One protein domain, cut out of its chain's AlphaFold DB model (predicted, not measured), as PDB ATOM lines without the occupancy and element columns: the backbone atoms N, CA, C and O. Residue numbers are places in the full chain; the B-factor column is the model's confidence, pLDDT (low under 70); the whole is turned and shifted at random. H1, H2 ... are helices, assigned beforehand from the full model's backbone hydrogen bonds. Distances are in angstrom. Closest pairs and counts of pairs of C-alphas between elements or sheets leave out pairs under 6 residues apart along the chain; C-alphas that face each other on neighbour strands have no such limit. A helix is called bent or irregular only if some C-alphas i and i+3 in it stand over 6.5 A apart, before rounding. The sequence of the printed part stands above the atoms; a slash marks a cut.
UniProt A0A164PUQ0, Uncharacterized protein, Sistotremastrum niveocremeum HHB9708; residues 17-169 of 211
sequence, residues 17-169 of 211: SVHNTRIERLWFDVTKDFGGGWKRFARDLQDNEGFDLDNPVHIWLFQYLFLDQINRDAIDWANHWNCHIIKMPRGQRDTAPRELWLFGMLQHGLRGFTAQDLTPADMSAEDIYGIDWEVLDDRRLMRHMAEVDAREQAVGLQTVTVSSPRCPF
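This is residues 17 to 169 of the 211 residues of an uncharacterized protein of Sistotremastrum niveocremeum HHB9708 (UniProt A0A164PUQ0). Two long helices, H1 and the bent H2, run out and back along the longest axis, with H2b loosely side by side with H1 and meeting it over a part of its length. Near the beginning of H1, H6 crosses it and then sticks out with residues 150 to 155, while H3 follows H2b round a wide loop, and H4 lies out among loops. The printed part has 153 residues with six named helices in the order H1 to H6, no named strand, and the class all helix. It is loose, with a radius of gyration of the C-alphas of 19.8 A and spans of 57 by 38 by 31 A.

Find C-alpha 21 at (37.475, -49.700, -29.545); from there H1 runs through residues 21 to 48, 37.9 A long, with a kink of 42 degrees near residue 37. It is neither bent nor irregular, but only just: C-alphas 31 and 34 are 6.2 A apart. Next comes H2, residues 56 to 83, assigned as one helix by its hydrogen bonds but bent, with C-alphas 65 and 68 being 7.6 A apart. Its arms are H2a, residues 56 to 65, 14.3 A long, and H2b, residues 68 to 83, 22.9 A long, at a steep tilt of 60 degrees. Then look for H3 at residues 97 to 108, 15.9 A long, and the short H4 at 125 to 128 and H5 at 133 to 137. H6, residues 139 to 155, runs 24.5 A to C-alpha 155 at (43.023, -40.699, -46.700).

Begin with H1, the hub, which touches H2b, H5 and H6. With residues 34 to 38 alone it touches H2b, at a shallow tilt of 30 degrees, opposite ways; the closest C-alphas, those of Phe 34 and Trp 77, are 6.6 A apart. H1 and H6 only just touch, with 3 pairs of C-alphas within 8 A, about perpendicular at 83 degrees; the closest are Glu 24 and Met 145, 6.9 A. H1 and H5 only just touch too, with 3 such pairs, the closest C-alphas being Thr 21 and Val 135, 6.8 A. H5 and H6 touch only at the corner, and only just, with 3 pairs; the closest C-alphas are Val 135 and Leu 141, 6.3 A. At the other end of H2b, its residues 81 to 83 touch H3 at a steep tilt of 62 degrees, the same way; the C-alphas of Asn 82 and Pro 97 are closest, 5.1 A. The helix packing is mostly crossed, but only just, with 1 of 3 pairs at a shallow tilt. H2a and H4 touch no helix. In H2a, H2b, H3, H5 and H6 every O i to N i+4 pair is within hydrogen-bond range, in H1 20 of 24, and H4 is too short for one.

The C-alphas farthest apart, Gly 91 and Phe 169, are 58.9 A apart, and the printed part has no cut. The links H2 to H3 and H3 to H4 are long, and residues 150 to 163 stand free. Mean pLDDT of the printed part is 74.3; 57 residues are under 70, among them 110 to 137 and 148 to 165.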
ATOM      1  N   SER A  17      44.220 -51.807 -33.021       56.16
ATOM      2  CA  SER A  17      43.303 -50.742 -32.545       56.16
ATOM      3  C   SER A  17      42.294 -51.222 -31.476       56.16
ATOM      4  O   SER A  17      41.159 -50.768 -31.380       56.16
ATOM      5  N   VAL A  18      42.694 -52.171 -30.624       53.78
ATOM      6  CA  VAL A  18      41.881 -52.686 -29.510       53.78
ATOM      7  C   VAL A  18      41.734 -51.665 -28.371       53.78
ATOM      8  O   VAL A  18      40.910 -51.828 -27.479       53.78
ATOM      9  N   HIS A  19      42.540 -50.600 -28.400       54.28
ATOM     10  CA  HIS A  19      42.544 -49.521 -27.406       54.28
ATOM     11  C   HIS A  19      41.637 -48.348 -27.809       54.28
ATOM     12  O   HIS A  19      41.219 -47.568 -26.960       54.28
ATOM     13  N   ASN A  20      41.298 -48.236 -29.095       65.12
ATOM     14  CA  ASN A  20      40.396 -47.215 -29.635       65.12
ATOM     15  C   ASN A  20      38.949 -47.732 -29.755       65.12
ATOM     16  O   ASN A  20      38.027 -47.034 -30.164       65.12
ATOM     17  N   THR A  21      38.724 -48.974 -29.340       69.50
ATOM     18  CA  THR A  21      37.475 -49.700 -29.545       69.50
ATOM     19  C   THR A  21      36.262 -49.014 -28.912       69.50
ATOM     20  O   THR A  21      35.181 -49.021 -29.493       69.50
ATOM     21  N   ARG A  22      36.430 -48.339 -27.767       72.56
ATOM     22  CA  ARG A  22      35.336 -47.587 -27.125       72.56
ATOM     23  C   ARG A  22      34.916 -46.349 -27.908       72.56
ATOM     24  O   ARG A  22      33.723 -46.075 -28.008       72.56
ATOM     25  N   ILE A  23      35.871 -45.588 -28.445       75.38
ATOM     26  CA  ILE A  23      35.541 -44.405 -29.250       75.38
ATOM     27  C   ILE A  23      35.014 -44.826 -30.625       75.38
ATOM     28  O   ILE A  23      34.104 -44.195 -31.147       75.38
ATOM     29  N   GLU A  24      35.482 -45.943 -31.176       78.81
ATOM     30  CA  GLU A  24      34.925 -46.515 -32.404       78.81
ATOM     31  C   GLU A  24      33.489 -47.023 -32.200       78.81
ATOM     32  O   GLU A  24      32.622 -46.767 -33.038       78.81
ATOM     33  N   ARG A  25      33.190 -47.653 -31.054       80.88
ATOM     34  CA  ARG A  25      31.817 -48.012 -30.678       80.88
ATOM     35  C   ARG A  25      30.932 -46.781 -30.510       80.88
ATOM     36  O   ARG A  25      29.824 -46.771 -31.037       80.88
ATOM     37  N   LEU A  26      31.445 -45.733 -29.858       84.44
ATOM     38  CA  LEU A  26      30.763 -44.441 -29.776       84.44
ATOM     39  C   LEU A  26      30.409 -43.930 -31.178       84.44
ATOM     40  O   LEU A  26      29.253 -43.617 -31.432       84.44
ATOM     41  N   TRP A  27      31.373 -43.878 -32.100       82.06
ATOM     42  CA  TRP A  27      31.139 -43.413 -33.470       82.06
ATOM     43  C   TRP A  27      30.125 -44.265 -34.229       82.06
ATOM     44  O   TRP A  27      29.299 -43.726 -34.974       82.06
ATOM     45  N   PHE A  28      30.151 -45.583 -34.032       84.25
ATOM     46  CA  PHE A  28      29.142 -46.478 -34.584       84.25
ATOM     47  C   PHE A  28      27.741 -46.129 -34.066       84.25
ATOM     48  O   PHE A  28      26.827 -45.946 -34.872       84.25
ATOM     49  N   ASP A  29      27.573 -45.972 -32.751       86.62
ATOM     50  CA  ASP A  29      26.272 -45.672 -32.147       86.62
ATOM     51  C   ASP A  29      25.786 -44.252 -32.491       86.62
ATOM     52  O   ASP A  29      24.615 -44.080 -32.837       86.62
ATOM     53  N   VAL A  30      26.682 -43.257 -32.559       87.12
ATOM     54  CA  VAL A  30      26.383 -41.915 -33.104       87.12
ATOM     55  C   VAL A  30      25.820 -42.029 -34.517       87.12
ATOM     56  O   VAL A  30      24.797 -41.424 -34.838       87.12
ATOM     57  N   THR A  31      26.485 -42.799 -35.381       83.31
ATOM     58  CA  THR A  31      26.122 -42.905 -36.800       83.31
ATOM     59  C   THR A  31      24.821 -43.676 -36.992       83.31
ATOM     60  O   THR A  31      24.024 -43.351 -37.873       83.31
ATOM     61  N   LYS A  32      24.599 -44.708 -36.181       83.75
ATOM     62  CA  LYS A  32      23.439 -45.590 -36.273       83.75
ATOM     63  C   LYS A  32      22.178 -44.951 -35.693       83.75
ATOM     64  O   LYS A  32      21.135 -44.988 -36.353       83.75
ATOM     65  N   ASP A  33      22.277 -44.377 -34.498       82.94
ATOM     66  CA  ASP A  33      21.118 -43.937 -33.728       82.94
ATOM     67  C   ASP A  33      20.760 -42.489 -34.079       82.94
ATOM     68  O   ASP A  33      19.754 -42.246 -34.750       82.94
ATOM     69  N   PHE A  34      21.620 -41.534 -33.710       85.94
ATOM     70  CA  PHE A  34      21.411 -40.107 -33.973       85.94
ATOM     71  C   PHE A  34      21.527 -39.773 -35.470       85.94
ATOM     72  O   PHE A  34      20.566 -39.330 -36.106       85.94
ATOM     73  N   GLY A  35      22.693 -40.034 -36.067       86.25
ATOM     74  CA  GLY A  35      22.984 -39.691 -37.460       86.25
ATOM     75  C   GLY A  35      22.105 -40.455 -38.448       86.25
ATOM     76  O   GLY A  35      21.709 -39.922 -39.486       86.25
ATOM     77  N   GLY A  36      21.732 -41.690 -38.111       87.62
ATOM     78  CA  GLY A  36      20.904 -42.544 -38.952       87.62
ATOM     79  C   GLY A  36      19.502 -41.978 -39.168       87.62
ATOM     80  O   GLY A  36      18.973 -42.082 -40.277       87.62
ATOM     81  N   GLY A  37      18.909 -41.357 -38.143       88.88
ATOM     82  CA  GLY A  37      17.606 -40.695 -38.237       88.88
ATOM     83  C   GLY A  37      17.620 -39.533 -39.228       88.88
ATOM     84  O   GLY A  37      16.848 -39.529 -40.188       88.88
ATOM     85  N   TRP A  38      18.557 -38.604 -39.049       91.00
ATOM     86  CA  TRP A  38      18.720 -37.443 -39.926       91.00
ATOM     87  C   TRP A  38      19.112 -37.824 -41.352       91.00
ATOM     88  O   TRP A  38      18.585 -37.263 -42.308       91.00
ATOM     89  N   LYS A  39      19.954 -38.849 -41.518       89.75
ATOM     90  CA  LYS A  39      20.312 -39.385 -42.837       89.75
ATOM     91  C   LYS A  39      19.112 -39.978 -43.574       89.75
ATOM     92  O   LYS A  39      18.997 -39.798 -44.783       89.75
ATOM     93  N   ARG A  40      18.229 -40.703 -42.876       90.56
ATOM     94  CA  ARG A  40      16.987 -41.219 -43.474       90.56
ATOM     95  C   ARG A  40      16.056 -40.083 -43.871       90.56
ATOM     96  O   ARG A  40      15.547 -40.113 -44.979       90.56
ATOM     97  N   PHE A  41      15.897 -39.081 -43.009       90.56
ATOM     98  CA  PHE A  41      15.083 -37.904 -43.304       90.56
ATOM     99  C   PHE A  41      15.602 -37.131 -44.527       90.56
ATOM    100  O   PHE A  41      14.844 -36.863 -45.446       90.56
ATOM    101  N   ALA A  42      16.906 -36.856 -44.603       90.38
ATOM    102  CA  ALA A  42      17.494 -36.155 -45.745       90.38
ATOM    103  C   ALA A  42      17.364 -36.930 -47.072       90.38
ATOM    104  O   ALA A  42      17.205 -36.321 -48.125       90.38
ATOM    105  N   ARG A  43      17.437 -38.267 -47.043       91.25
ATOM    106  CA  ARG A  43      17.173 -39.105 -48.230       91.25
ATOM    107  C   ARG A  43      15.715 -39.053 -48.641       91.25
ATOM    108  O   ARG A  43      15.401 -38.902 -49.806       91.25
ATOM    109  N   ASP A  44      14.835 -39.131 -47.665       91.25
ATOM    110  CA  ASP A  44      13.409 -39.065 -47.901       91.25
ATOM    111  C   ASP A  44      12.963 -37.705 -48.479       91.25
ATOM    112  O   ASP A  44      12.094 -37.679 -49.348       91.25
ATOM    113  N   LEU A  45      13.610 -36.598 -48.091       91.88
ATOM    114  CA  LEU A  45      13.420 -35.301 -48.750       91.88
ATOM    115  C   LEU A  45      13.924 -35.290 -50.204       91.88
ATOM    116  O   LEU A  45      13.320 -34.621 -51.039       91.88
ATOM    117  N   GLN A  46      15.014 -36.001 -50.519       91.25
ATOM    118  CA  GLN A  46      15.505 -36.121 -51.903       91.25
ATOM    119  C   GLN A  46      14.519 -36.903 -52.764       91.25
ATOM    120  O   GLN A  46      14.161 -36.465 -53.853       91.25
ATOM    121  N   ASP A  47      14.058 -38.042 -52.248       90.75
ATOM    122  CA  ASP A  47      13.216 -38.966 -53.000       90.75
ATOM    123  C   ASP A  47      11.802 -38.402 -53.231       90.75
ATOM    124  O   ASP A  47      11.205 -38.668 -54.272       90.75
ATOM    125  N   ASN A  48      11.261 -37.629 -52.275       89.62
ATOM    126  CA  ASN A  48       9.843 -37.240 -52.279       89.62
ATOM    127  C   ASN A  48       9.572 -35.728 -52.300       89.62
ATOM    128  O   ASN A  48       8.480 -35.330 -52.693       89.62
ATOM    129  N   GLU A  49      10.512 -34.884 -51.867       88.50
ATOM    130  CA  GLU A  49      10.247 -33.462 -51.575       88.50
ATOM    131  C   GLU A  49      11.197 -32.500 -52.315       88.50
ATOM    132  O   GLU A  49      11.322 -31.333 -51.939       88.50
ATOM    133  N   GLY A  50      11.896 -32.974 -53.352       88.75
ATOM    134  CA  GLY A  50      12.717 -32.136 -54.234       88.75
ATOM    135  C   GLY A  50      13.998 -31.581 -53.604       88.75
ATOM    136  O   GLY A  50      14.547 -30.597 -54.101       88.75
ATOM    137  N   PHE A  51      14.485 -32.175 -52.511       91.31
ATOM    138  CA  PHE A  51      15.780 -31.798 -51.948       91.31
ATOM    139  C   PHE A  51      16.918 -32.228 -52.878       91.31
ATOM    140  O   PHE A  51      16.983 -33.377 -53.303       91.31
ATOM    141  N   ASP A  52      17.831 -31.302 -53.167       88.62
ATOM    142  CA  ASP A  52      18.968 -31.518 -54.065       88.62
ATOM    143  C   ASP A  52      20.255 -31.300 -53.266       88.62
ATOM    144  O   ASP A  52      20.476 -30.217 -52.721       88.62
ATOM    145  N   LEU A  53      21.071 -32.350 -53.161       85.12
ATOM    146  CA  LEU A  53      22.339 -32.327 -52.431       85.12
ATOM    147  C   LEU A  53      23.453 -31.600 -53.186       85.12
ATOM    148  O   LEU A  53      24.447 -31.242 -52.558       85.12
ATOM    149  N   ASP A  54      23.301 -31.380 -54.490       86.94
ATOM    150  CA  ASP A  54      24.274 -30.646 -55.299       86.94
ATOM    151  C   ASP A  54      23.955 -29.141 -55.341       86.94
ATOM    152  O   ASP A  54      24.792 -28.327 -55.743       86.94
ATOM    153  N   ASN A  55      22.769 -28.738 -54.865       86.69
ATOM    154  CA  ASN A  55      22.356 -27.342 -54.805       86.69
ATOM    155  C   ASN A  55      22.758 -26.688 -53.461       86.69
ATOM    156  O   ASN A  55      22.161 -26.983 -52.419       86.69
ATOM    157  N   PRO A  56      23.705 -25.727 -53.447       86.69
ATOM    158  CA  PRO A  56      24.166 -25.091 -52.212       86.69
ATOM    159  C   PRO A  56      23.072 -24.298 -51.484       86.69
ATOM    160  O   PRO A  56      23.139 -24.165 -50.262       86.69
ATOM    161  N   VAL A  57      22.054 -23.805 -52.198       88.12
ATOM    162  CA  VAL A  57      20.901 -23.114 -51.596       88.12
ATOM    163  C   VAL A  57      20.051 -24.100 -50.803       88.12
ATOM    164  O   VAL A  57      19.654 -23.803 -49.681       88.12
ATOM    165  N   HIS A  58      19.826 -25.299 -51.346       89.81
ATOM    166  CA  HIS A  58      19.076 -26.353 -50.666       89.81
ATOM    167  C   HIS A  58      19.817 -26.836 -49.414       89.81
ATOM    168  O   HIS A  58      19.201 -26.997 -48.362       89.81
ATOM    169  N   ILE A  59      21.143 -27.015 -49.495       89.56
ATOM    170  CA  ILE A  59      21.976 -27.366 -48.335       89.56
ATOM    171  C   ILE A  59      21.886 -26.279 -47.259       89.56
ATOM    172  O   ILE A  59      21.696 -26.601 -46.085       89.56
ATOM    173  N   TRP A  60      22.013 -25.003 -47.645       90.88
ATOM    174  CA  TRP A  60      21.903 -23.885 -46.709       90.88
ATOM    175  C   TRP A  60      20.524 -23.855 -46.048       90.88
ATOM    176  O   TRP A  60      20.437 -23.785 -44.827       90.88
ATOM    177  N   LEU A  61      19.452 -23.994 -46.832       90.31
ATOM    178  CA  LEU A  61      18.077 -23.974 -46.337       90.31
ATOM    179  C   LEU A  61      17.805 -25.133 -45.375       90.31
ATOM    180  O   LEU A  61      17.203 -24.949 -44.322       90.31
ATOM    181  N   PHE A  62      18.308 -26.326 -45.692       91.88
ATOM    182  CA  PHE A  62      18.219 -27.477 -44.801       91.88
ATOM    183  C   PHE A  62      18.918 -27.203 -43.462       91.88
ATOM    184  O   PHE A  62      18.369 -27.509 -42.402       91.88
ATOM    185  N   GLN A  63      20.113 -26.604 -43.492       90.62
ATOM    186  CA  GLN A  63      20.823 -26.209 -42.275       90.62
ATOM    187  C   GLN A  63      20.042 -25.145 -41.500       90.62
ATOM    188  O   GLN A  63      19.832 -25.320 -40.305       90.62
ATOM    189  N   TYR A  64      19.550 -24.101 -42.165       89.62
ATOM    190  CA  TYR A  64      18.758 -23.042 -41.540       89.62
ATOM    191  C   TYR A  64      17.541 -23.597 -40.782       89.62
ATOM    192  O   TYR A  64      17.320 -23.266 -39.622       89.62
ATOM    193  N   LEU A  65      16.796 -24.519 -41.397       90.12
ATOM    194  CA  LEU A  65      15.564 -25.060 -40.817       90.12
ATOM    195  C   LEU A  65      15.793 -26.080 -39.697       90.12
ATOM    196  O   LEU A  65      14.978 -26.182 -38.773       90.12
ATOM    197  N   PHE A  66      16.840 -26.900 -39.812       91.19
ATOM    198  CA  PHE A  66      16.970 -28.111 -38.999       91.19
ATOM    199  C   PHE A  66      18.209 -28.153 -38.111       91.19
ATOM    200  O   PHE A  66      18.233 -28.989 -37.210       91.19
ATOM    201  N   LEU A  67      19.206 -27.277 -38.282       90.81
ATOM    202  CA  LEU A  67      20.451 -27.339 -37.506       90.81
ATOM    203  C   LEU A  67      20.204 -27.238 -35.996       90.81
ATOM    204  O   LEU A  67      20.753 -28.029 -35.233       90.81
ATOM    205  N   ASP A  68      19.310 -26.356 -35.557       88.94
ATOM    206  CA  ASP A  68      18.949 -26.239 -34.140       88.94
ATOM    207  C   ASP A  68      18.263 -27.491 -33.594       88.94
ATOM    208  O   ASP A  68      18.391 -27.834 -32.416       88.94
ATOM    209  N   GLN A  69      17.495 -28.190 -34.430       89.56
ATOM    210  CA  GLN A  69      16.881 -29.450 -34.033       89.56
ATOM    211  C   GLN A  69      17.905 -30.589 -34.023       89.56
ATOM    212  O   GLN A  69      17.915 -31.371 -33.081       89.56
ATOM    213  N   ILE A  70      18.807 -30.635 -35.004       90.94
ATOM    214  CA  ILE A  70      19.934 -31.573 -35.056       90.94
ATOM    215  C   ILE A  70      20.811 -31.409 -33.809       90.94
ATOM    216  O   ILE A  70      21.150 -32.400 -33.169       90.94
ATOM    217  N   ASN A  71      21.136 -30.173 -33.426       91.25
ATOM    218  CA  ASN A  71      21.950 -29.879 -32.247       91.25
ATOM    219  C   ASN A  71      21.263 -30.314 -30.948       91.25
ATOM    220  O   ASN A  71      21.913 -30.891 -30.077       91.25
ATOM    221  N   ARG A  72      19.950 -30.088 -30.817       90.44
ATOM    222  CA  ARG A  72      19.171 -30.578 -29.669       90.44
ATOM    223  C   ARG A  72      19.147 -32.102 -29.610       90.44
ATOM    224  O   ARG A  72      19.521 -32.661 -28.585       90.44
ATOM    225  N   ASP A  73      18.821 -32.759 -30.722       90.56
ATOM    226  CA  ASP A  73      18.811 -34.221 -30.820       90.56
ATOM    227  C   ASP A  73      20.209 -34.805 -30.500       90.56
ATOM    228  O   ASP A  73      20.311 -35.852 -29.861       90.56
ATOM    229  N   ALA A  74      21.294 -34.118 -30.883       90.81
ATOM    230  CA  ALA A  74      22.669 -34.511 -30.564       90.81
ATOM    231  C   ALA A  74      22.985 -34.390 -29.065       90.81
ATOM    232  O   ALA A  74      23.590 -35.295 -28.487       90.81
ATOM    233  N   ILE A  75      22.572 -33.292 -28.424       92.56
ATOM    234  CA  ILE A  75      22.729 -33.085 -26.976       92.56
ATOM    235  C   ILE A  75      21.930 -34.137 -26.204       92.56
ATOM    236  O   ILE A  75      22.450 -34.746 -25.268       92.56
ATOM    237  N   ASP A  76      20.687 -34.387 -26.611       91.06
ATOM    238  CA  ASP A  76      19.830 -35.387 -25.986       91.06
ATOM    239  C   ASP A  76      20.422 -36.785 -26.143       91.06
ATOM    240  O   ASP A  76      20.516 -37.527 -25.163       91.06
ATOM    241  N   TRP A  77      20.898 -37.136 -27.338       93.19
ATOM    242  CA  TRP A  77      21.599 -38.397 -27.560       93.19
ATOM    243  C   TRP A  77      22.842 -38.509 -26.669       93.19
ATOM    244  O   TRP A  77      23.011 -39.522 -25.992       93.19
ATOM    245  N   ALA A  78      23.667 -37.462 -26.578       91.19
ATOM    246  CA  ALA A  78      24.856 -37.458 -25.726       91.19
ATOM    247  C   ALA A  78      24.501 -37.619 -24.239       91.19
ATOM    248  O   ALA A  78      25.190 -38.328 -23.507       91.19
ATOM    249  N   ASN A  79      23.411 -37.006 -23.775       91.88
ATOM    250  CA  ASN A  79      22.931 -37.160 -22.403       91.88
ATOM    251  C   ASN A  79      22.500 -38.598 -22.100       91.88
ATOM    252  O   ASN A  79      22.896 -39.132 -21.060       91.88
ATOM    253  N   HIS A  80      21.745 -39.224 -23.007       90.44
ATOM    254  CA  HIS A  80      21.344 -40.627 -22.893       90.44
ATOM    255  C   HIS A  80      22.557 -41.553 -22.931       90.44
ATOM    256  O   HIS A  80      22.707 -42.409 -22.060       90.44
ATOM    257  N   TRP A  81      23.457 -41.332 -23.889       89.38
ATOM    258  CA  TRP A  81      24.686 -42.096 -24.008       89.38
ATOM    259  C   TRP A  81      25.534 -41.966 -22.742       89.38
ATOM    260  O   TRP A  81      25.972 -42.957 -22.184       89.38
ATOM    261  N   ASN A  82      25.694 -40.782 -22.164       89.25
ATOM    262  CA  ASN A  82      26.482 -40.633 -20.937       89.25
ATOM    263  C   ASN A  82      25.892 -41.360 -19.711       89.25
ATOM    264  O   ASN A  82      26.608 -41.577 -18.732       89.25
ATOM    265  N   CYS A  83      24.611 -41.732 -19.752       90.69
ATOM    266  CA  CYS A  83      23.916 -42.459 -18.690       90.69
ATOM    267  C   CYS A  83      23.734 -43.959 -18.978       90.69
ATOM    268  O   CYS A  83      23.258 -44.673 -18.095       90.69
ATOM    269  N   HIS A  84      24.071 -44.449 -20.177       86.38
ATOM    270  CA  HIS A  84      23.927 -45.872 -20.487       86.38
ATOM    271  C   HIS A  84      24.943 -46.704 -19.703       86.38
ATOM    272  O   HIS A  84      26.021 -46.232 -19.362       86.38
ATOM    273  N   ILE A  85      24.597 -47.951 -19.407       87.12
ATOM    274  CA  ILE A  85      25.450 -48.837 -18.620       87.12
ATOM    275  C   ILE A  85      26.450 -49.535 -19.543       87.12
ATOM    276  O   ILE A  85      26.036 -50.243 -20.461       87.12
ATOM    277  N   ILE A  86      27.748 -49.367 -19.269       84.12
ATOM    278  CA  ILE A  86      28.824 -50.095 -19.951       84.12
ATOM    279  C   ILE A  86      29.250 -51.280 -19.093       84.12
ATOM    280  O   ILE A  86      29.429 -51.167 -17.876       84.12
ATOM    281  N   LYS A  87      29.460 -52.413 -19.757       79.81
ATOM    282  CA  LYS A  87      29.951 -53.646 -19.152       79.81
ATOM    283  C   LYS A  87      31.440 -53.526 -18.874       79.81
ATOM    284  O   LYS A  87      32.244 -53.266 -19.772       79.81
ATOM    285  N   MET A  88      31.809 -53.661 -17.604       78.00
ATOM    286  CA  MET A  88      33.194 -53.462 -17.186       78.00
ATOM    287  C   MET A  88      33.976 -54.785 -17.174       78.00
ATOM    288  O   MET A  88      33.415 -55.844 -16.885       78.00
ATOM    289  N   PRO A  89      35.284 -54.764 -17.485       67.44
ATOM    290  CA  PRO A  89      36.092 -55.978 -17.498       67.44
ATOM    291  C   PRO A  89      36.274 -56.582 -16.094       67.44
ATOM    292  O   PRO A  89      36.224 -55.886 -15.081       67.44
ATOM    293  N   ARG A  90      36.618 -57.879 -16.043       66.19
ATOM    294  CA  ARG A  90      37.228 -58.549 -14.870       66.19
ATOM    295  C   ARG A  90      36.410 -58.462 -13.565       66.19
ATOM    296  O   ARG A  90      36.982 -58.349 -12.486       66.19
ATOM    297  N   GLY A  91      35.081 -58.537 -13.655       62.81
ATOM    298  CA  GLY A  91      34.197 -58.557 -12.481       62.81
ATOM    299  C   GLY A  91      34.004 -57.195 -11.808       62.81
ATOM    300  O   GLY A  91      33.465 -57.130 -10.704       62.81
ATOM    301  N   GLN A  92      34.434 -56.111 -12.456       72.25
ATOM    302  CA  GLN A  92      34.063 -54.763 -12.044       72.25
ATOM    303  C   GLN A  92      32.569 -54.525 -12.273       72.25
ATOM    304  O   GLN A  92      31.944 -55.133 -13.142       72.25
ATOM    305  N   ARG A  93      31.991 -53.628 -11.473       78.75
ATOM    306  CA  ARG A  93      30.580 -53.267 -11.585       78.75
ATOM    307  C   ARG A  93      30.337 -52.525 -12.898       78.75
ATOM    308  O   ARG A  93      31.064 -51.585 -13.221       78.75
ATOM    309  N   ASP A  94      29.282 -52.910 -13.608       83.94
ATOM    310  CA  ASP A  94      28.816 -52.165 -14.773       83.94
ATOM    311  C   ASP A  94      28.499 -50.722 -14.374       83.94
ATOM    312  O   ASP A  94      27.822 -50.478 -13.370       83.94
ATOM    313  N   THR A  95      29.028 -49.771 -15.134       82.56
ATOM    314  CA  THR A  95      29.093 -48.367 -14.722       82.56
ATOM    315  C   THR A  95      28.790 -47.474 -15.919       82.56
ATOM    316  O   THR A  95      29.183 -47.786 -17.046       82.56
ATOM    317  N   ALA A  96      28.087 -46.364 -15.696       87.94
ATOM    318  CA  ALA A  96      27.798 -45.416 -16.768       87.94
ATOM    319  C   ALA A  96      29.031 -44.566 -17.135       87.94
ATOM    320  O   ALA A  96      29.836 -44.257 -16.252       87.94
ATOM    321  N   PRO A  97      29.185 -44.094 -18.391       87.31
ATOM    322  CA  PRO A  97      30.276 -43.193 -18.776       87.31
ATOM    323  C   PRO A  97      30.431 -41.985 -17.849       87.31
ATOM    324  O   PRO A  97      31.544 -41.627 -17.468       87.31
ATOM    325  N   ARG A  98      29.311 -41.379 -17.437       87.25
ATOM    326  CA  ARG A  98      29.291 -40.242 -16.507       87.25
ATOM    327  C   ARG A  98      29.856 -40.600 -15.134       87.25
ATOM    328  O   ARG A  98      30.568 -39.796 -14.538       87.25
ATOM    329  N   GLU A  99      29.550 -41.794 -14.639       86.69
ATOM    330  CA  GLU A  99      30.076 -42.298 -13.371       86.69
ATOM    331  C   GLU A  99      31.570 -42.611 -13.490       86.69
ATOM    332  O   GLU A  99      32.342 -42.181 -12.640       86.69
ATOM    333  N   LEU A 100      32.001 -43.271 -14.574       84.44
ATOM    334  CA  LEU A 100      33.421 -43.520 -14.854       84.44
ATOM    335  C   LEU A 100      34.223 -42.215 -14.899       84.44
ATOM    336  O   LEU A 100      35.312 -42.138 -14.333       84.44
ATOM    337  N   TRP A 101      33.675 -41.177 -15.533       83.25
ATOM    338  CA  TRP A 101      34.294 -39.854 -15.577       83.25
ATOM    339  C   TRP A 101      34.406 -39.230 -14.181       83.25
ATOM    340  O   TRP A 101      35.493 -38.803 -13.789       83.25
ATOM    341  N   LEU A 102      33.320 -39.241 -13.401       84.25
ATOM    342  CA  LEU A 102      33.299 -38.698 -12.041       84.25
ATOM    343  C   LEU A 102      34.283 -39.425 -11.111       84.25
ATOM    344  O   LEU A 102      35.089 -38.779 -10.441       84.25
ATOM    345  N   PHE A 103      34.250 -40.760 -11.080       83.44
ATOM    346  CA  PHE A 103      35.173 -41.556 -10.266       83.44
ATOM    347  C   PHE A 103      36.620 -41.377 -10.721       83.44
ATOM    348  O   PHE A 103      37.510 -41.234  -9.883       83.44
ATOM    349  N   GLY A 104      36.849 -41.287 -12.033       79.75
ATOM    350  CA  GLY A 104      38.159 -40.984 -12.594       79.75
ATOM    351  C   GLY A 104      38.706 -39.645 -12.101       79.75
ATOM    352  O   GLY A 104      39.867 -39.575 -11.706       79.75
ATOM    353  N   MET A 105      37.884 -38.594 -12.047       78.25
ATOM    354  CA  MET A 105      38.296 -37.293 -11.505       78.25
ATOM    355  C   MET A 105      38.583 -37.333 -10.004       78.25
ATOM    356  O   MET A 105      39.511 -36.674  -9.541       78.25
ATOM    357  N   LEU A 106      37.806 -38.098  -9.234       78.81
ATOM    358  CA  LEU A 106      38.039 -38.260  -7.797       78.81
ATOM    359  C   LEU A 106      39.347 -39.010  -7.514       78.81
ATOM    360  O   LEU A 106      40.078 -38.644  -6.600       78.81
ATOM    361  N   GLN A 107      39.652 -40.039  -8.305       76.56
ATOM    362  CA  GLN A 107      40.838 -40.876  -8.122       76.56
ATOM    363  C   GLN A 107      42.120 -40.225  -8.660       76.56
ATOM    364  O   GLN A 107      43.188 -40.381  -8.074       76.56
ATOM    365  N   HIS A 108      42.024 -39.515  -9.785       73.44
ATOM    366  CA  HIS A 108      43.179 -39.026 -10.544       73.44
ATOM    367  C   HIS A 108      43.314 -37.498 -10.549       73.44
ATOM    368  O   HIS A 108      44.218 -36.966 -11.192       73.44
ATOM    369  N   GLY A 109      42.432 -36.793  -9.841       71.69
ATOM    370  CA  GLY A 109      42.356 -35.339  -9.858       71.69
ATOM    371  C   GLY A 109      41.631 -34.784 -11.089       71.69
ATOM    372  O   GLY A 109      41.248 -35.499 -12.018       71.69
ATOM    373  N   LEU A 110      41.432 -33.463 -11.085       68.31
ATOM    374  CA  LEU A 110      40.786 -32.716 -12.167       68.31
ATOM    375  C   LEU A 110      41.592 -32.841 -13.469       68.31
ATOM    376  O   LEU A 110      42.578 -32.135 -13.682       68.31
ATOM    377  N   ARG A 111      41.152 -33.713 -14.378       61.16
ATOM    378  CA  ARG A 111      41.704 -33.778 -15.736       61.16
ATOM    379  C   ARG A 111      41.183 -32.593 -16.560       61.16
ATOM    380  O   ARG A 111      39.995 -32.289 -16.522       61.16
ATOM    381  N   GLY A 112      42.073 -31.924 -17.298       55.69
ATOM    382  CA  GLY A 112      41.723 -30.829 -18.219       55.69
ATOM    383  C   GLY A 112      41.862 -29.398 -17.677       55.69
ATOM    384  O   GLY A 112      41.715 -28.466 -18.459       55.69
ATOM    385  N   PHE A 113      42.192 -29.203 -16.390       51.41
ATOM    386  CA  PHE A 113      42.386 -27.865 -15.792       51.41
ATOM    387  C   PHE A 113      43.801 -27.590 -15.254       51.41
ATOM    388  O   PHE A 113      44.154 -26.435 -15.030       51.41
ATOM    389  N   THR A 114      44.648 -28.609 -15.098       43.31
ATOM    390  CA  THR A 114      46.046 -28.452 -14.665       43.31
ATOM    391  C   THR A 114      46.992 -29.194 -15.599       43.31
ATOM    392  O   THR A 114      46.756 -30.356 -15.910       43.31
ATOM    393  N   ALA A 115      48.104 -28.556 -15.978       47.53
ATOM    394  CA  ALA A 115      49.204 -29.141 -16.759       47.53
ATOM    395  C   ALA A 115      50.025 -30.205 -15.992       47.53
ATOM    396  O   ALA A 115      51.148 -30.522 -16.379       47.53
ATOM    397  N   GLN A 116      49.488 -30.738 -14.894       43.91
ATOM    398  CA  GLN A 116      50.057 -31.881 -14.199       43.91
ATOM    399  C   GLN A 116      49.461 -33.139 -14.840       43.91
ATOM    400  O   GLN A 116      48.555 -33.774 -14.303       43.91
ATOM    401  N   ASP A 117      49.938 -33.456 -16.043       47.94
ATOM    402  CA  ASP A 117      49.721 -34.768 -16.637       47.94
ATOM    403  C   ASP A 117      50.295 -35.794 -15.655       47.94
ATOM    404  O   ASP A 117      51.505 -35.808 -15.410       47.94
ATOM    405  N   LEU A 118      49.435 -36.640 -15.078       45.78
ATOM    406  CA  LEU A 118      49.881 -37.876 -14.443       45.78
ATOM    407  C   LEU A 118      50.830 -38.552 -15.429       45.78
ATOM    408  O   LEU A 118      50.459 -38.853 -16.566       45.78
ATOM    409  N   THR A 119      52.088 -38.704 -15.033       45.75
ATOM    410  CA  THR A 119      53.074 -39.393 -15.853       45.75
ATOM    411  C   THR A 119      52.537 -40.798 -16.129       45.75
ATOM    412  O   THR A 119      52.279 -41.513 -15.164       45.75
ATOM    413  N   PRO A 120      52.403 -41.233 -17.398       47.75
ATOM    414  CA  PRO A 120      51.919 -42.576 -17.750       47.75
ATOM    415  C   PRO A 120      52.813 -43.727 -17.255       47.75
ATOM    416  O   PRO A 120      52.621 -44.862 -17.664       47.75
ATOM    417  N   ALA A 121      53.828 -43.440 -16.436       47.31
ATOM    418  CA  ALA A 121      54.861 -44.380 -16.033       47.31
ATOM    419  C   ALA A 121      54.334 -45.522 -15.146       47.31
ATOM    420  O   ALA A 121      54.934 -46.592 -15.156       47.31
ATOM    421  N   ASP A 122      53.202 -45.324 -14.459       45.50
ATOM    422  CA  ASP A 122      52.672 -46.287 -13.481       45.50
ATOM    423  C   ASP A 122      51.313 -46.905 -13.873       45.50
ATOM    424  O   ASP A 122      50.752 -47.683 -13.105       45.50
ATOM    425  N   MET A 123      50.757 -46.575 -15.047       46.16
ATOM    426  CA  MET A 123      49.468 -47.114 -15.513       46.16
ATOM    427  C   MET A 123      49.668 -47.994 -16.748       46.16
ATOM    428  O   MET A 123      50.350 -47.593 -17.690       46.16
ATOM    429  N   SER A 124      49.067 -49.188 -16.763       50.78
ATOM    430  CA  SER A 124      49.116 -50.053 -17.947       50.78
ATOM    431  C   SER A 124      48.324 -49.435 -19.106       50.78
ATOM    432  O   SER A 124      47.406 -48.641 -18.890       50.78
ATOM    433  N   ALA A 125      48.660 -49.780 -20.353       47.16
ATOM    434  CA  ALA A 125      47.925 -49.287 -21.523       47.16
ATOM    435  C   ALA A 125      46.429 -49.658 -21.456       47.16
ATOM    436  O   ALA A 125      45.589 -48.872 -21.895       47.16
ATOM    437  N   GLU A 126      46.101 -50.798 -20.835       48.81
ATOM    438  CA  GLU A 126      44.729 -51.225 -20.553       48.81
ATOM    439  C   GLU A 126      44.001 -50.332 -19.532       48.81
ATOM    440  O   GLU A 126      42.777 -50.204 -19.599       48.81
ATOM    441  N   ASP A 127      44.733 -49.718 -18.597       48.25
ATOM    442  CA  ASP A 127      44.184 -48.806 -17.583       48.25
ATOM    443  C   ASP A 127      44.038 -47.369 -18.113       48.25
ATOM    444  O   ASP A 127      43.199 -46.606 -17.632       48.25
ATOM    445  N   ILE A 128      44.861 -46.980 -19.094       44.03
ATOM    446  CA  ILE A 128      44.829 -45.644 -19.711       44.03
ATOM    447  C   ILE A 128      43.733 -45.568 -20.782       44.03
ATOM    448  O   ILE A 128      43.022 -44.563 -20.864       44.03
ATOM    449  N   TYR A 129      43.571 -46.629 -21.575       52.31
ATOM    450  CA  TYR A 129      42.578 -46.715 -22.639       52.31
ATOM    451  C   TYR A 129      41.723 -47.961 -22.433       52.31
ATOM    452  O   TYR A 129      42.160 -49.088 -22.656       52.31
ATOM    453  N   GLY A 130      40.487 -47.746 -21.979       56.09
ATOM    454  CA  GLY A 130      39.556 -48.831 -21.707       56.09
ATOM    455  C   GLY A 130      39.293 -49.653 -22.967       56.09
ATOM    456  O   GLY A 130      38.699 -49.161 -23.922       56.09
ATOM    457  N   ILE A 131      39.688 -50.922 -22.947       58.44
ATOM    458  CA  ILE A 131      39.337 -51.883 -23.992       58.44
ATOM    459  C   ILE A 131      37.843 -52.213 -23.853       58.44
ATOM    460  O   ILE A 131      37.343 -52.443 -22.742       58.44
ATOM    461  N   ASP A 132      37.114 -52.175 -24.969       64.12
ATOM    462  CA  ASP A 132      35.738 -52.668 -25.047       64.12
ATOM    463  C   ASP A 132      35.755 -54.129 -25.504       64.12
ATOM    464  O   ASP A 132      35.965 -54.437 -26.678       64.12
ATOM    465  N   TRP A 133      35.591 -55.040 -24.549       64.69
ATOM    466  CA  TRP A 133      35.647 -56.474 -24.823       64.69
ATOM    467  C   TRP A 133      34.390 -56.986 -25.530       64.69
ATOM    468  O   TRP A 133      34.486 -57.961 -26.268       64.69
ATOM    469  N   GLU A 134      33.236 -56.325 -25.373       65.38
ATOM    470  CA  GLU A 134      32.020 -56.713 -26.099       65.38
ATOM    471  C   GLU A 134      32.167 -56.428 -27.592       65.38
ATOM    472  O   GLU A 134      31.735 -57.213 -28.436       65.38
ATOM    473  N   VAL A 135      32.834 -55.323 -27.925       65.56
ATOM    474  CA  VAL A 135      33.112 -54.963 -29.314       65.56
ATOM    475  C   VAL A 135      34.105 -55.927 -29.958       65.56
ATOM    476  O   VAL A 135      33.906 -56.294 -31.114       65.56
ATOM    477  N   LEU A 136      35.129 -56.379 -29.223       63.25
ATOM    478  CA  LEU A 136      36.080 -57.379 -29.725       63.25
ATOM    479  C   LEU A 136      35.399 -58.696 -30.124       63.25
ATOM    480  O   LEU A 136      35.830 -59.335 -31.088       63.25
ATOM    481  N   ASP A 137      34.330 -59.074 -29.422       66.12
ATOM    482  CA  ASP A 137      33.572 -60.298 -29.693       66.12
ATOM    483  C   ASP A 137      32.479 -60.119 -30.773       66.12
ATOM    484  O   ASP A 137      32.041 -61.101 -31.388       66.12
ATOM    485  N   ASP A 138      32.057 -58.887 -31.087       75.12
ATOM    486  CA  ASP A 138      31.051 -58.611 -32.120       75.12
ATOM    487  C   ASP A 138      31.667 -58.501 -33.530       75.12
ATOM    488  O   ASP A 138      32.228 -57.489 -33.962       75.12
ATOM    489  N   ARG A 139      31.454 -59.553 -34.331       70.56
ATOM    490  CA  ARG A 139      31.922 -59.641 -35.726       70.56
ATOM    491  C   ARG A 139      31.405 -58.536 -36.652       70.56
ATOM    492  O   ARG A 139      32.029 -58.295 -37.687       70.56
ATOM    493  N   ARG A 140      30.248 -57.924 -36.372       73.44
ATOM    494  CA  ARG A 140      29.694 -56.848 -37.214       73.44
ATOM    495  C   ARG A 140      30.412 -55.533 -36.946       73.44
ATOM    496  O   ARG A 140      30.780 -54.857 -37.903       73.44
ATOM    497  N   LEU A 141      30.657 -55.217 -35.677       68.44
ATOM    498  CA  LEU A 141      31.431 -54.038 -35.287       68.44
ATOM    499  C   LEU A 141      32.874 -54.145 -35.757       68.44
ATOM    500  O   LEU A 141      33.352 -53.232 -36.417       68.44
ATOM    501  N   MET A 142      33.527 -55.288 -35.532       73.06
ATOM    502  CA  MET A 142      34.915 -55.490 -35.960       73.06
ATOM    503  C   MET A 142      35.091 -55.362 -37.480       73.06
ATOM    504  O   MET A 142      36.130 -54.903 -37.949       73.06
ATOM    505  N   ARG A 143      34.068 -55.725 -38.269       75.25
ATOM    506  CA  ARG A 143      34.070 -55.497 -39.722       75.25
ATOM    507  C   ARG A 143      33.955 -54.014 -40.063       75.25
ATOM    508  O   ARG A 143      34.706 -53.540 -40.905       75.25
ATOM    509  N   HIS A 144      33.043 -53.298 -39.409       71.88
ATOM    510  CA  HIS A 144      32.896 -51.855 -39.588       71.88
ATOM    511  C   HIS A 144      34.187 -51.108 -39.211       71.88
ATOM    512  O   HIS A 144      34.632 -50.260 -39.973       71.88
ATOM    513  N   MET A 145      34.820 -51.466 -38.088       66.81
ATOM    514  CA  MET A 145      36.108 -50.906 -37.656       66.81
ATOM    515  C   MET A 145      37.195 -51.143 -38.711       66.81
ATOM    516  O   MET A 145      37.839 -50.199 -39.146       66.81
ATOM    517  N   ALA A 146      37.319 -52.372 -39.226       69.31
ATOM    518  CA  ALA A 146      38.286 -52.683 -40.280       69.31
ATOM    519  C   ALA A 146      38.045 -51.895 -41.587       69.31
ATOM    520  O   ALA A 146      38.998 -51.513 -42.262       69.31
ATOM    521  N   GLU A 147      36.783 -51.647 -41.955       70.81
ATOM    522  CA  GLU A 147      36.425 -50.836 -43.129       70.81
ATOM    523  C   GLU A 147      36.732 -49.341 -42.930       70.81
ATOM    524  O   GLU A 147      37.159 -48.673 -43.875       70.81
ATOM    525  N   VAL A 148      36.523 -48.812 -41.720       63.81
ATOM    526  CA  VAL A 148      36.837 -47.420 -41.361       63.81
ATOM    527  C   VAL A 148      38.347 -47.211 -41.274       63.81
ATOM    528  O   VAL A 148      38.855 -46.317 -41.944       63.81
ATOM    529  N   ASP A 149      39.075 -48.080 -40.572       63.47
ATOM    530  CA  ASP A 149      40.538 -48.020 -40.449       63.47
ATOM    531  C   ASP A 149      41.222 -48.048 -41.822       63.47
ATOM    532  O   ASP A 149      42.126 -47.258 -42.099       63.47
ATOM    533  N   ALA A 150      40.765 -48.929 -42.722       62.78
ATOM    534  CA  ALA A 150      41.293 -49.015 -44.082       62.78
ATOM    535  C   ALA A 150      41.064 -47.719 -44.882       62.78
ATOM    536  O   ALA A 150      41.894 -47.343 -45.712       62.78
ATOM    537  N   ARG A 151      39.950 -47.020 -44.631       59.50
ATOM    538  CA  ARG A 151      39.652 -45.717 -45.240       59.50
ATOM    539  C   ARG A 151      40.489 -44.600 -44.630       59.50
ATOM    540  O   ARG A 151      41.056 -43.814 -45.380       59.50
ATOM    541  N   GLU A 152      40.607 -44.530 -43.309       57.50
ATOM    542  CA  GLU A 152      41.392 -43.489 -42.634       57.50
ATOM    543  C   GLU A 152      42.884 -43.584 -42.980       57.50
ATOM    544  O   GLU A 152      43.515 -42.571 -43.295       57.50
ATOM    545  N   GLN A 153      43.433 -44.804 -43.043       57.06
ATOM    546  CA  GLN A 153      44.816 -45.041 -43.471       57.06
ATOM    547  C   GLN A 153      45.069 -44.640 -44.930       57.06
ATOM    548  O   GLN A 153      46.175 -44.212 -45.260       57.06
ATOM    549  N   ALA A 154      44.063 -44.749 -45.802       57.62
ATOM    550  CA  ALA A 154      44.179 -44.347 -47.201       57.62
ATOM    551  C   ALA A 154      44.094 -42.822 -47.404       57.62
ATOM    552  O   ALA A 154      44.612 -42.307 -48.393       57.62
ATOM    553  N   VAL A 155      43.423 -42.103 -46.498       54.72
ATOM    554  CA  VAL A 155      43.023 -40.699 -46.700       54.72
ATOM    555  C   VAL A 155      43.913 -39.712 -45.926       54.72
ATOM    556  O   VAL A 155      44.017 -38.549 -46.324       54.72
ATOM    557  N   GLY A 156      44.632 -40.171 -44.893       45.75
ATOM    558  CA  GLY A 156      45.449 -39.314 -44.028       45.75
ATOM    559  C   GLY A 156      44.593 -38.356 -43.189       45.75
ATOM    560  O   GLY A 156      43.406 -38.169 -43.449       45.75
ATOM    561  N   LEU A 157      45.175 -37.734 -42.156       46.22
ATOM    562  CA  LEU A 157      44.473 -36.743 -41.327       46.22
ATOM    563  C   LEU A 157      44.170 -35.483 -42.155       46.22
ATOM    564  O   LEU A 157      44.966 -34.545 -42.206       46.22
ATOM    565  N   GLN A 158      43.023 -35.467 -42.834       50.34
ATOM    566  CA  GLN A 158      42.574 -34.319 -43.612       50.34
ATOM    567  C   GLN A 158      41.965 -33.265 -42.690       50.34
ATOM    568  O   GLN A 158      41.048 -33.529 -41.916       50.34
ATOM    569  N   THR A 159      42.468 -32.037 -42.789       44.84
ATOM    570  CA  THR A 159      41.820 -30.883 -42.163       44.84
ATOM    571  C   THR A 159      40.563 -30.563 -42.967       44.84
ATOM    572  O   THR A 159      40.653 -30.031 -44.072       44.84
ATOM    573  N   VAL A 160      39.391 -30.906 -42.433       49.78
ATOM    574  CA  VAL A 160      38.103 -30.560 -43.045       49.78
ATOM    575  C   VAL A 160      37.789 -29.104 -42.713       49.78
ATOM    576  O   VAL A 160      37.299 -28.785 -41.632       49.78
ATOM    577  N   THR A 161      38.094 -28.194 -43.635       45.22
ATOM    578  CA  THR A 161      37.658 -26.798 -43.529       45.22
ATOM    579  C   THR A 161      36.190 -26.704 -43.934       45.22
ATOM    580  O   THR A 161      35.868 -26.651 -45.123       45.22
ATOM    581  N   VAL A 162      35.286 -26.693 -42.954       56.72
ATOM    582  CA  VAL A 162      33.865 -26.414 -43.196       56.72
ATOM    583  C   VAL A 162      33.716 -24.908 -43.389       56.72
ATOM    584  O   VAL A 162      33.763 -24.137 -42.434       56.72
ATOM    585  N   SER A 163      33.588 -24.475 -44.641       57.50
ATOM    586  CA  SER A 163      33.232 -23.086 -44.941       57.50
ATOM    587  C   SER A 163      31.779 -22.876 -44.522       57.50
ATOM    588  O   SER A 163      30.925 -23.656 -44.944       57.50
ATOM    589  N   SER A 164      31.473 -21.849 -43.722       58.28
ATOM    590  CA  SER A 164      30.076 -21.478 -43.474       58.28
ATOM    591  C   SER A 164      29.415 -21.183 -44.821       58.28
ATOM    592  O   SER A 164      29.945 -20.355 -45.575       58.28
ATOM    593  N   PRO A 165      28.314 -21.863 -45.177       64.31
ATOM    594  CA  PRO A 165      27.666 -21.599 -46.448       64.31
ATOM    595  C   PRO A 165      27.174 -20.148 -46.431       64.31
ATOM    596  O   PRO A 165      26.538 -19.705 -45.474       64.31
ATOM    597  N   ARG A 166      27.548 -19.372 -47.456       76.44
ATOM    598  CA  ARG A 166      27.094 -17.981 -47.589       76.44
ATOM    599  C   ARG A 166      25.572 -17.996 -47.699       76.44
ATOM    600  O   ARG A 166      25.055 -18.723 -48.544       76.44
ATOM    601  N   CYS A 167      24.892 -17.221 -46.853       81.00
ATOM    602  CA  CYS A 167      23.441 -17.068 -46.926       81.00
ATOM    603  C   CYS A 167      23.051 -16.595 -48.333       81.00
ATOM    604  O   CYS A 167      23.566 -15.559 -48.764       81.00
ATOM    605  N   PRO A 168      22.212 -17.347 -49.066       82.31
ATOM    606  CA  PRO A 168      21.769 -16.948 -50.395       82.31
ATOM    607  C   PRO A 168      20.570 -15.987 -50.356       82.31
ATOM    608  O   PRO A 168      20.211 -15.458 -51.403       82.31
ATOM    609  N   PHE A 169      19.979 -15.755 -49.178       83.56
ATOM    610  CA  PHE A 169      18.790 -14.926 -48.973       83.56
ATOM    611  C   PHE A 169      19.118 -13.607 -48.272       83.56
ATOM    612  O   PHE A 169      20.105 -13.492 -47.540       83.56
TER     613      PHE A 169